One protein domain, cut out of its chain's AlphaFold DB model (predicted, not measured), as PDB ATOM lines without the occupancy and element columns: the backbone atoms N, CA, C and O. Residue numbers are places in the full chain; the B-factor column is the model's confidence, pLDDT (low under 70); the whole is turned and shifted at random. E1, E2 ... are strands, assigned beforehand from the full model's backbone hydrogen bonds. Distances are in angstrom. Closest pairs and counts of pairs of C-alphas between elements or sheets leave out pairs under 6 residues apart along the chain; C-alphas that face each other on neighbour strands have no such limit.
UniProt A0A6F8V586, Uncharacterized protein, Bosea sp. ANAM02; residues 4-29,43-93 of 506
ATOM      1  N   PHE A   4      84.014  96.478 301.695       74.12
ATOM      2  CA  PHE A   4      83.718  96.856 303.083       74.12
ATOM      3  C   PHE A   4      83.014  95.719 303.827       74.12
ATOM      4  O   PHE A   4      82.310  94.907 303.223       74.12
ATOM      5  N   SER A   5      83.260  95.616 305.137       81.00
ATOM      6  CA  SER A   5      82.619  94.609 305.991       81.00
ATOM      7  C   SER A   5      81.210  95.055 306.357       81.00
ATOM      8  O   SER A   5      81.002  96.202 306.758       81.00
ATOM      9  N   ARG A   6      80.235  94.154 306.233       76.50
ATOM     10  CA  ARG A   6      78.901  94.351 306.796       76.50
ATOM     11  C   ARG A   6      78.760  93.540 308.066       76.50
ATOM     12  O   ARG A   6      78.820  92.314 308.022       76.50
ATOM     13  N   SER A   7      78.471  94.230 309.164       80.88
ATOM     14  CA  SER A   7      78.178  93.612 310.451       80.88
ATOM     15  C   SER A   7      76.917  92.737 310.408       80.88
ATOM     16  O   SER A   7      76.069  92.813 309.503       80.88
ATOM     17  N   LYS A   8      76.821  91.858 311.408       87.75
ATOM     18  CA  LYS A   8      75.726  90.904 311.591       87.75
ATOM     19  C   LYS A   8      74.373  91.620 311.558       87.75
ATOM     20  O   LYS A   8      74.142  92.553 312.321       87.75
ATOM     21  N   HIS A   9      73.467  91.163 310.699       85.12
ATOM     22  CA  HIS A   9      72.127  91.738 310.570       85.12
ATOM     23  C   HIS A   9      71.083  90.654 310.328       85.12
ATOM     24  O   HIS A   9      71.399  89.495 310.071       85.12
ATOM     25  N   VAL A  10      69.819  91.032 310.442       81.44
ATOM     26  CA  VAL A  10      68.681  90.127 310.314       81.44
ATOM     27  C   VAL A  10      68.025  90.344 308.950       81.44
ATOM     28  O   VAL A  10      67.894  91.485 308.506       81.44
ATOM     29  N   ARG A  11      67.638  89.261 308.268       81.25
ATOM     30  CA  ARG A  11      66.865  89.319 307.020       81.25
ATOM     31  C   ARG A  11      65.614  88.457 307.125       81.25
ATOM     32  O   ARG A  11      65.659  87.373 307.701       81.25
ATOM     33  N   THR A  12      64.530  88.934 306.524       78.06
ATOM     34  CA  THR A  12      63.268  88.203 306.382       78.06
ATOM     35  C   THR A  12      63.125  87.767 304.932       78.06
ATOM     36  O   THR A  12      63.279  88.586 304.025       78.06
ATOM     37  N   ASN A  13      62.880  86.481 304.687       74.31
ATOM     38  CA  ASN A  13      62.602  86.003 303.332       74.31
ATOM     39  C   ASN A  13      61.147  86.295 302.919       74.31
ATOM     40  O   ASN A  13      60.324  86.747 303.714       74.31
ATOM     41  N   ARG A  14      60.809  85.973 301.666       53.06
ATOM     42  CA  ARG A  14      59.455  86.135 301.103       53.06
ATOM     43  C   ARG A  14      58.350  85.334 301.809       53.06
ATOM     44  O   ARG A  14      57.183  85.537 301.509       53.06
ATOM     45  N   TYR A  15      58.713  84.408 302.694       65.81
ATOM     46  CA  TYR A  15      57.787  83.584 303.474       65.81
ATOM     47  C   TYR A  15      57.622  84.101 304.910       65.81
ATOM     48  O   TYR A  15      57.066  83.407 305.754       65.81
ATOM     49  N   GLY A  16      58.145  85.295 305.214       71.88
ATOM     50  CA  GLY A  16      58.074  85.887 306.548       71.88
ATOM     51  C   GLY A  16      59.039  85.266 307.560       71.88
ATOM     52  O   GLY A  16      59.015  85.640 308.727       71.88
ATOM     53  N   THR A  17      59.907  84.335 307.150       77.19
ATOM     54  CA  THR A  17      60.874  83.708 308.056       77.19
ATOM     55  C   THR A  17      62.110  84.578 308.210       77.19
ATOM     56  O   THR A  17      62.761  84.941 307.223       77.19
ATOM     57  N   THR A  18      62.459  84.867 309.458       84.44
ATOM     58  CA  THR A  18      63.576  85.733 309.818       84.44
ATOM     59  C   THR A  18      64.812  84.918 310.193       84.44
ATOM     60  O   THR A  18      64.729  84.010 311.015       84.44
ATOM     61  N   PHE A  19      65.978  85.246 309.635       85.06
ATOM     62  CA  PHE A  19      67.247  84.604 309.990       85.06
ATOM     63  C   PHE A  19      68.391  85.615 310.118       85.06
ATOM     64  O   PHE A  19      68.393  86.686 309.504       85.06
ATOM     65  N   GLN A  20      69.377  85.277 310.952       86.88
ATOM     66  CA  GLN A  20      70.581  86.083 311.135       86.88
ATOM     67  C   GLN A  20      71.591  85.809 310.025       86.88
ATOM     68  O   GLN A  20      72.042  84.682 309.832       86.88
ATOM     69  N   VAL A  21      72.007  86.873 309.353       90.12
ATOM     70  CA  VAL A  21      73.114  86.869 308.404       90.12
ATOM     71  C   VAL A  21      74.387  87.233 309.162       90.12
ATOM     72  O   VAL A  21      74.447  88.263 309.841       90.12
ATOM     73  N   ARG A  22      75.396  86.361 309.076       82.94
ATOM     74  CA  ARG A  22      76.712  86.584 309.689       82.94
ATOM     75  C   ARG A  22      77.445  87.731 308.992       82.94
ATOM     76  O   ARG A  22      77.122  88.093 307.859       82.94
ATOM     77  N   GLU A  23      78.414  88.299 309.698       88.75
ATOM     78  CA  GLU A  23      79.303  89.310 309.133       88.75
ATOM     79  C   GLU A  23      80.012  88.767 307.886       88.75
ATOM     80  O   GLU A  23      80.461  87.621 307.871       88.75
ATOM     81  N   HIS A  24      80.039  89.568 306.823       81.75
ATOM     82  CA  HIS A  24      80.693  89.223 305.563       81.75
ATOM     83  C   HIS A  24      81.143  90.483 304.820       81.75
ATOM     84  O   HIS A  24      80.578  91.568 304.983       81.75
ATOM     85  N   HIS A  25      82.164  90.327 303.982       82.62
ATOM     86  CA  HIS A  25      82.672  91.389 303.124       82.62
ATOM     87  C   HIS A  25      81.853  91.486 301.839       82.62
ATOM     88  O   HIS A  25      81.575  90.474 301.202       82.62
ATOM     89  N   VAL A  26      81.496  92.710 301.451       75.75
ATOM     90  CA  VAL A  26      80.747  92.998 300.222       75.75
ATOM     91  C   VAL A  26      81.630  93.828 299.294       75.75
ATOM     92  O   VAL A  26      82.257  94.802 299.731       75.75
ATOM     93  N   ARG A  27      81.697  93.448 298.015       72.56
ATOM     94  CA  ARG A  27      82.371  94.234 296.972       72.56
ATOM     95  C   ARG A  27      81.377  95.235 296.391       72.56
ATOM     96  O   ARG A  27      80.281  94.860 295.994       72.56
ATOM     97  N   ARG A  28      81.747  96.520 296.347       54.06
ATOM     98  CA  ARG A  28      80.859  97.609 295.886       54.06
ATOM     99  C   ARG A  28      80.378  97.416 294.439       54.06
ATOM    100  O   ARG A  28      79.270  97.817 294.106       54.06
ATOM    101  N   ASP A  29      81.187  96.748 293.631       58.94
ATOM    102  CA  ASP A  29      80.993  96.527 292.199       58.94
ATOM    103  C   ASP A  29      79.943  95.423 291.920       58.94
ATOM    104  O   ASP A  29      79.346  95.386 290.848       58.94
ATOM    105  N   LYS A  43      52.242  94.337 284.716       48.66
ATOM    106  CA  LYS A  43      51.193  94.490 283.712       48.66
ATOM    107  C   LYS A  43      50.198  95.507 284.251       48.66
ATOM    108  O   LYS A  43      49.361  95.154 285.074       48.66
ATOM    109  N   ALA A  44      50.310  96.745 283.778       55.75
ATOM    110  CA  ALA A  44      49.183  97.665 283.774       55.75
ATOM    111  C   ALA A  44      47.988  96.972 283.095       55.75
ATOM    112  O   ALA A  44      48.175  96.167 282.169       55.75
ATOM    113  N   ASP A  45      46.778  97.245 283.566       48.62
ATOM    114  CA  ASP A  45      45.566  96.616 283.053       48.62
ATOM    115  C   ASP A  45      45.248  97.181 281.663       48.62
ATOM    116  O   ASP A  45      44.474  98.117 281.507       48.62
ATOM    117  N   GLY A  46      45.896  96.627 280.636       45.22
ATOM    118  CA  GLY A  46      45.723  97.048 279.247       45.22
ATOM    119  C   GLY A  46      46.644  98.201 278.849       45.22
ATOM    120  O   GLY A  46      46.222  99.342 278.691       45.22
ATOM    121  N   ALA A  47      47.915  97.883 278.608       42.44
ATOM    122  CA  ALA A  47      48.799  98.752 277.841       42.44
ATOM    123  C   ALA A  47      48.221  98.967 276.427       42.44
ATOM    124  O   ALA A  47      48.101  98.010 275.661       42.44
ATOM    125  N   GLY A  48      47.864 100.213 276.093       40.28
ATOM    126  CA  GLY A  48      47.597 100.617 274.708       40.28
ATOM    127  C   GLY A  48      46.772 101.890 274.483       40.28
ATOM    128  O   GLY A  48      46.903 102.486 273.424       40.28
ATOM    129  N   SER A  49      45.941 102.342 275.429       39.12
ATOM    130  CA  SER A  49      45.107 103.549 275.234       39.12
ATOM    131  C   SER A  49      44.758 104.209 276.574       39.12
ATOM    132  O   SER A  49      43.606 104.264 276.999       39.12
ATOM    133  N   GLY A  50      45.788 104.632 277.309       40.06
ATOM    134  CA  GLY A  50      45.619 105.269 278.613       40.06
ATOM    135  C   GLY A  50      44.998 106.655 278.465       40.06
ATOM    136  O   GLY A  50      45.687 107.610 278.131       40.06
ATOM    137  N   SER A  51      43.699 106.779 278.729       46.50
ATOM    138  CA  SER A  51      43.088 108.086 278.968       46.50
ATOM    139  C   SER A  51      43.718 108.703 280.221       46.50
ATOM    140  O   SER A  51      43.686 108.084 281.282       46.50
ATOM    141  N   LEU A  52      44.225 109.939 280.136       51.41
ATOM    142  CA  LEU A  52      44.709 110.700 281.304       51.41
ATOM    143  C   LEU A  52      43.622 110.893 282.380       51.41
ATOM    144  O   LEU A  52      43.930 111.205 283.525       51.41
ATOM    145  N   LEU A  53      42.354 110.662 282.029       53.25
ATOM    146  CA  LEU A  53      41.195 110.818 282.907       53.25
ATOM    147  C   LEU A  53      40.749 109.505 283.571       53.25
ATOM    148  O   LEU A  53      39.813 109.522 284.369       53.25
ATOM    149  N   VAL A  54      41.380 108.367 283.252       67.56
ATOM    150  CA  VAL A  54      41.003 107.051 283.791       67.56
ATOM    151  C   VAL A  54      42.242 106.338 284.354       67.56
ATOM    152  O   VAL A  54      43.226 106.205 283.627       67.56
ATOM    153  N   PRO A  55      42.211 105.848 285.609       74.94
ATOM    154  CA  PRO A  55      43.302 105.051 286.173       74.94
ATOM    155  C   PRO A  55      43.654 103.857 285.277       74.94
ATOM    156  O   PRO A  55      42.760 103.136 284.828       74.94
ATOM    157  N   ASN A  56      44.946 103.637 285.024       74.38
ATOM    158  CA  ASN A  56      45.450 102.633 284.075       74.38
ATOM    159  C   ASN A  56      46.110 101.411 284.753       74.38
ATOM    160  O   ASN A  56      46.628 100.533 284.061       74.38
ATOM    161  N   ALA A  57      46.117 101.339 286.087       83.06
ATOM    162  CA  ALA A  57      46.679 100.220 286.839       83.06
ATOM    163  C   ALA A  57      46.013 100.044 288.214       83.06
ATOM    164  O   ALA A  57      45.361 100.953 288.726       83.06
ATOM    165  N   HIS A  58      46.240  98.893 288.851       84.38
ATOM    166  CA  HIS A  58      45.967  98.698 290.279       84.38
ATOM    167  C   HIS A  58      47.257  98.787 291.099       84.38
ATOM    168  O   HIS A  58      48.283  98.216 290.733       84.38
ATOM    169  N   CYS A  59      47.216  99.456 292.248       85.56
ATOM    170  CA  CYS A  59      48.348  99.531 293.155       85.56
ATOM    171  C   CYS A  59      48.774  98.114 293.579       85.56
ATOM    172  O   CYS A  59      47.952  97.369 294.116       85.56
ATOM    173  N   PRO A  60      50.056  97.732 293.442       81.88
ATOM    174  CA  PRO A  60      50.520  96.401 293.836       81.88
ATOM    175  C   PRO A  60      50.485  96.158 295.354       81.88
ATOM    176  O   PRO A  60      50.683  95.028 295.792       81.88
ATOM    177  N   VAL A  61      50.284  97.212 296.153       83.81
ATOM    178  CA  VAL A  61      50.260  97.146 297.620       83.81
ATOM    179  C   VAL A  61      48.828  97.057 298.142       83.81
ATOM    180  O   VAL A  61      48.524  96.140 298.899       83.81
ATOM    181  N   CYS A  62      47.945  97.978 297.743       82.25
ATOM    182  CA  CYS A  62      46.572  98.043 298.261       82.25
ATOM    183  C   CYS A  62      45.502  97.535 297.282       82.25
ATOM    184  O   CYS A  62      44.356  97.352 297.681       82.25
ATOM    185  N   GLY A  63      45.847  97.319 296.009       82.12
ATOM    186  CA  GLY A  63      44.900  96.944 294.958       82.12
ATOM    187  C   GLY A  63      43.972  98.072 294.494       82.12
ATOM    188  O   GLY A  63      43.072  97.803 293.712       82.12
ATOM    189  N   GLY A  64      44.153  99.313 294.961       82.88
ATOM    190  CA  GLY A  64      43.362 100.473 294.529       82.88
ATOM    191  C   GLY A  64      43.672 100.900 293.093       82.88
ATOM    192  O   GLY A  64      44.773 100.660 292.606       82.88
ATOM    193  N   LEU A  65      42.714 101.532 292.412       83.38
ATOM    194  CA  LEU A  65      42.919 102.090 291.073       83.38
ATOM    195  C   LEU A  65      43.875 103.285 291.142       83.38
ATOM    196  O   LEU A  65      43.640 104.207 291.914       83.38
ATOM    197  N   VAL A  66      44.925 103.265 290.328       86.06
ATOM    198  CA  VAL A  66      45.984 104.280 290.298       86.06
ATOM    199  C   VAL A  66      46.395 104.599 288.865       86.06
ATOM    200  O   VAL A  66      46.158 103.822 287.934       86.06
ATOM    201  N   TRP A  67      47.060 105.735 288.694       84.50
ATOM    202  CA  TRP A  67      47.757 106.068 287.459       84.50
ATOM    203  C   TRP A  67      49.221 105.658 287.562       84.50
ATOM    204  O   TRP A  67      49.911 106.026 288.506       84.50
ATOM    205  N   TYR A  68      49.696 104.881 286.600       83.75
ATOM    206  CA  TYR A  68      51.042 104.333 286.518       83.75
ATOM    207  C   TYR A  68      51.826 104.988 285.381       83.75
ATOM    208  O   TYR A  68      51.340 105.065 284.249       83.75
ATOM    209  N   PHE A  69      53.060 105.393 285.688       79.62
ATOM    210  CA  PHE A  69      54.040 105.892 284.728       79.62
ATOM    211  C   PHE A  69      55.368 105.141 284.890       79.62
ATOM    212  O   PHE A  69      55.882 105.011 286.005       79.62
ATOM    213  N   GLU A  70      55.932 104.675 283.774       79.69
ATOM    214  CA  GLU A  70      57.265 104.067 283.708       79.69
ATOM    215  C   GLU A  70      58.139 104.850 282.726       79.69
ATOM    216  O   GLU A  70      57.765 105.033 281.568       79.69
ATOM    217  N   SER A  71      59.297 105.327 283.183       65.69
ATOM    218  CA  SER A  71      60.267 105.995 282.316       65.69
ATOM    219  C   SER A  71      61.054 104.977 281.491       65.69
ATOM    220  O   SER A  71      61.193 103.812 281.865       65.69
ATOM    221  N   VAL A  72      61.651 105.433 280.387       57.34
ATOM    222  CA  VAL A  72      62.533 104.611 279.534       57.34
ATOM    223  C   VAL A  72      63.753 104.081 280.309       57.34
ATOM    224  O   VAL A  72      64.300 103.032 279.983       57.34
ATOM    225  N   GLU A  73      64.147 104.774 281.377       59.66
ATOM    226  CA  GLU A  73      65.233 104.393 282.288       59.66
ATOM    227  C   GLU A  73      64.788 103.376 283.362       59.66
ATOM    228  O   GLU A  73      65.585 102.977 284.211       59.66
ATOM    229  N   GLY A  74      63.520 102.948 283.342       69.06
ATOM    230  CA  GLY A  74      62.945 101.971 284.271       69.06
ATOM    231  C   GLY A  74      62.460 102.557 285.602       69.06
ATOM    232  O   GLY A  74      62.151 101.803 286.528       69.06
ATOM    233  N   GLY A  75      62.391 103.886 285.729       72.94
ATOM    234  CA  GLY A  75      61.788 104.550 286.886       72.94
ATOM    235  C   GLY A  75      60.275 104.350 286.890       72.94
ATOM    236  O   GLY A  75      59.650 104.448 285.843       72.94
ATOM    237  N   ARG A  76      59.673 104.069 288.051       81.12
ATOM    238  CA  ARG A  76      58.234 103.772 288.182       81.12
ATOM    239  C   ARG A  76      57.589 104.665 289.225       81.12
ATOM    240  O   ARG A  76      58.120 104.783 290.329       81.12
ATOM    241  N   VAL A  77      56.440 105.246 288.897       83.00
ATOM    242  CA  VAL A  77      55.659 106.083 289.816       83.00
ATOM    243  C   VAL A  77      54.179 105.735 289.693       83.00
ATOM    244  O   VAL A  77      53.697 105.420 288.605       83.00
ATOM    245  N   PHE A  78      53.477 105.773 290.825       88.12
ATOM    246  CA  PHE A  78      52.034 105.583 290.909       88.12
ATOM    247  C   PHE A  78      51.409 106.843 291.517       88.12
ATOM    248  O   PHE A  78      51.939 107.367 292.499       88.12
ATOM    249  N   PHE A  79      50.295 107.306 290.958       87.38
ATOM    250  CA  PHE A  79      49.580 108.513 291.375       87.38
ATOM    251  C   PHE A  79      48.126 108.200 291.720       87.38
ATOM    252  O   PHE A  79      47.522 107.309 291.114       87.38
ATOM    253  N   ASP A  80      47.576 108.966 292.658       81.25
ATOM    254  CA  ASP A  80      46.154 108.922 293.014       81.25
ATOM    255  C   ASP A  80      45.286 109.844 292.161       81.25
ATOM    256  O   ASP A  80      44.081 109.635 292.088       81.25
ATOM    257  N   THR A  81      45.866 110.862 291.522       77.38
ATOM    258  CA  THR A  81      45.166 111.782 290.614       77.38
ATOM    259  C   THR A  81      46.128 112.339 289.556       77.38
ATOM    260  O   THR A  81      47.338 112.396 289.775       77.38
ATOM    261  N   VAL A  82      45.601 112.760 288.397       67.06
ATOM    262  CA  VAL A  82      46.380 113.388 287.306       67.06
ATOM    263  C   VAL A  82      45.919 114.833 287.109       67.06
ATOM    264  O   VAL A  82      45.131 115.135 286.220       67.06
ATOM    265  N   TRP A  83      46.387 115.718 287.986       60.97
ATOM    266  CA  TRP A  83      46.152 117.175 287.999       60.97
ATOM    267  C   TRP A  83      47.388 117.873 288.596       60.97
ATOM    268  O   TRP A  83      48.163 117.165 289.220       60.97
ATOM    269  N   PRO A  84      47.619 119.192 288.428       52.31
ATOM    270  CA  PRO A  84      48.922 119.863 288.595       52.31
ATOM    271  C   PRO A  84      49.787 119.500 289.816       52.31
ATOM    272  O   PRO A  84      51.006 119.616 289.732       52.31
ATOM    273  N   ASP A  85      49.191 119.020 290.908       62.31
ATOM    274  CA  ASP A  85      49.894 118.628 292.133       62.31
ATOM    275  C   ASP A  85      50.453 117.180 292.128       62.31
ATOM    276  O   ASP A  85      51.193 116.824 293.043       62.31
ATOM    277  N   TRP A  86      50.123 116.353 291.118       69.88
ATOM    278  CA  TRP A  86      50.546 114.945 290.910       69.88
ATOM    279  C   TRP A  86      50.798 114.168 292.216       69.88
ATOM    280  O   TRP A  86      51.908 113.684 292.472       69.88
ATOM    281  N   GLU A  87      49.766 114.040 293.055       81.50
ATOM    282  CA  GLU A  87      49.898 113.383 294.356       81.50
ATOM    283  C   GLU A  87      50.259 111.898 294.178       81.50
ATOM    284  O   GLU A  87      49.527 111.109 293.565       81.50
ATOM    285  N   LYS A  88      51.440 111.516 294.682       88.69
ATOM    286  CA  LYS A  88      51.923 110.134 294.625       88.69
ATOM    287  C   LYS A  88      51.053 109.251 295.498       88.69
ATOM    288  O   LYS A  88      50.721 109.610 296.621       88.69
ATOM    289  N   HIS A  89      50.790 108.044 295.015       88.12
ATOM    290  CA  HIS A  89      49.996 107.087 295.758       88.12
ATOM    291  C   HIS A  89      50.715 106.678 297.064       88.12
ATOM    292  O   HIS A  89      51.798 106.071 296.982       88.12
ATOM    293  N   PRO A  90      50.132 106.921 298.259       85.81
ATOM    294  CA  PRO A  90      50.788 106.742 299.558       85.81
ATOM    295  C   PRO A  90      51.343 105.339 299.794       85.81
ATOM    296  O   PRO A  90      52.353 105.169 300.470       85.81
ATOM    297  N   CYS A  91      50.722 104.310 299.211       82.88
ATOM    298  CA  CYS A  91      51.190 102.932 299.377       82.88
ATOM    299  C   CYS A  91      52.524 102.655 298.666       82.88
ATOM    300  O   CYS A  91      53.188 101.662 298.954       82.88
ATOM    301  N   THR A  92      52.898 103.506 297.711       78.00
ATOM    302  CA  THR A  92      54.142 103.405 296.932       78.00
ATOM    303  C   THR A  92      55.094 104.569 297.189       78.00
ATOM    304  O   THR A  92      56.274 104.489 296.835       78.00
ATOM    305  N   ASP A  93      54.607 105.618 297.854       79.00
ATOM    306  CA  ASP A  93      55.415 106.727 298.324       79.00
ATOM    307  C   ASP A  93      56.162 106.315 299.599       79.00
ATOM    308  O   ASP A  93      55.689 106.428 300.728       79.00
TER     309      ASP A  93
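This is residues 4 to 29 and 43 to 93 of the 506 residues of an uncharacterized protein of Bosea sp. ANAM02 (UniProt A0A6F8V586). With little regular structure, a bent ribbon of E1 paired with E4 and hairpin E2 and E3 lies across a cut from hairpin E5 and E6 among loops. Of 77 printed residues, 25 are in named strands, E1 to E6 in order, forming three antiparallel pairs, class all strand. The whole is extended, radius of gyration of the C-alphas 18.6 A, spanning 51 by 29 by 25 A.

Find C-alpha 4 at (83.718, 96.856, 303.083), where E1, residues 4 to 6, begins; E2 is 9 to 12, E3 18 to 21, E4 24 to 27. E5, 65 to 70, is 16.2 A long; E6, 76 to 79, ends at C-alpha 79, (49.580, 108.513, 291.375).

E1 runs on into E2 at 62 degrees. Look for N 6 and O 24, 2.9 A (E1, E4), and N 79 and O 67, 2.8 A (E5, E6), within hydrogen-bond range.

Residues 30 to 42 are not printed; C-alphas 29 and 43 are 31.1 A apart. Confidence is low for instance at residues 43 to 54.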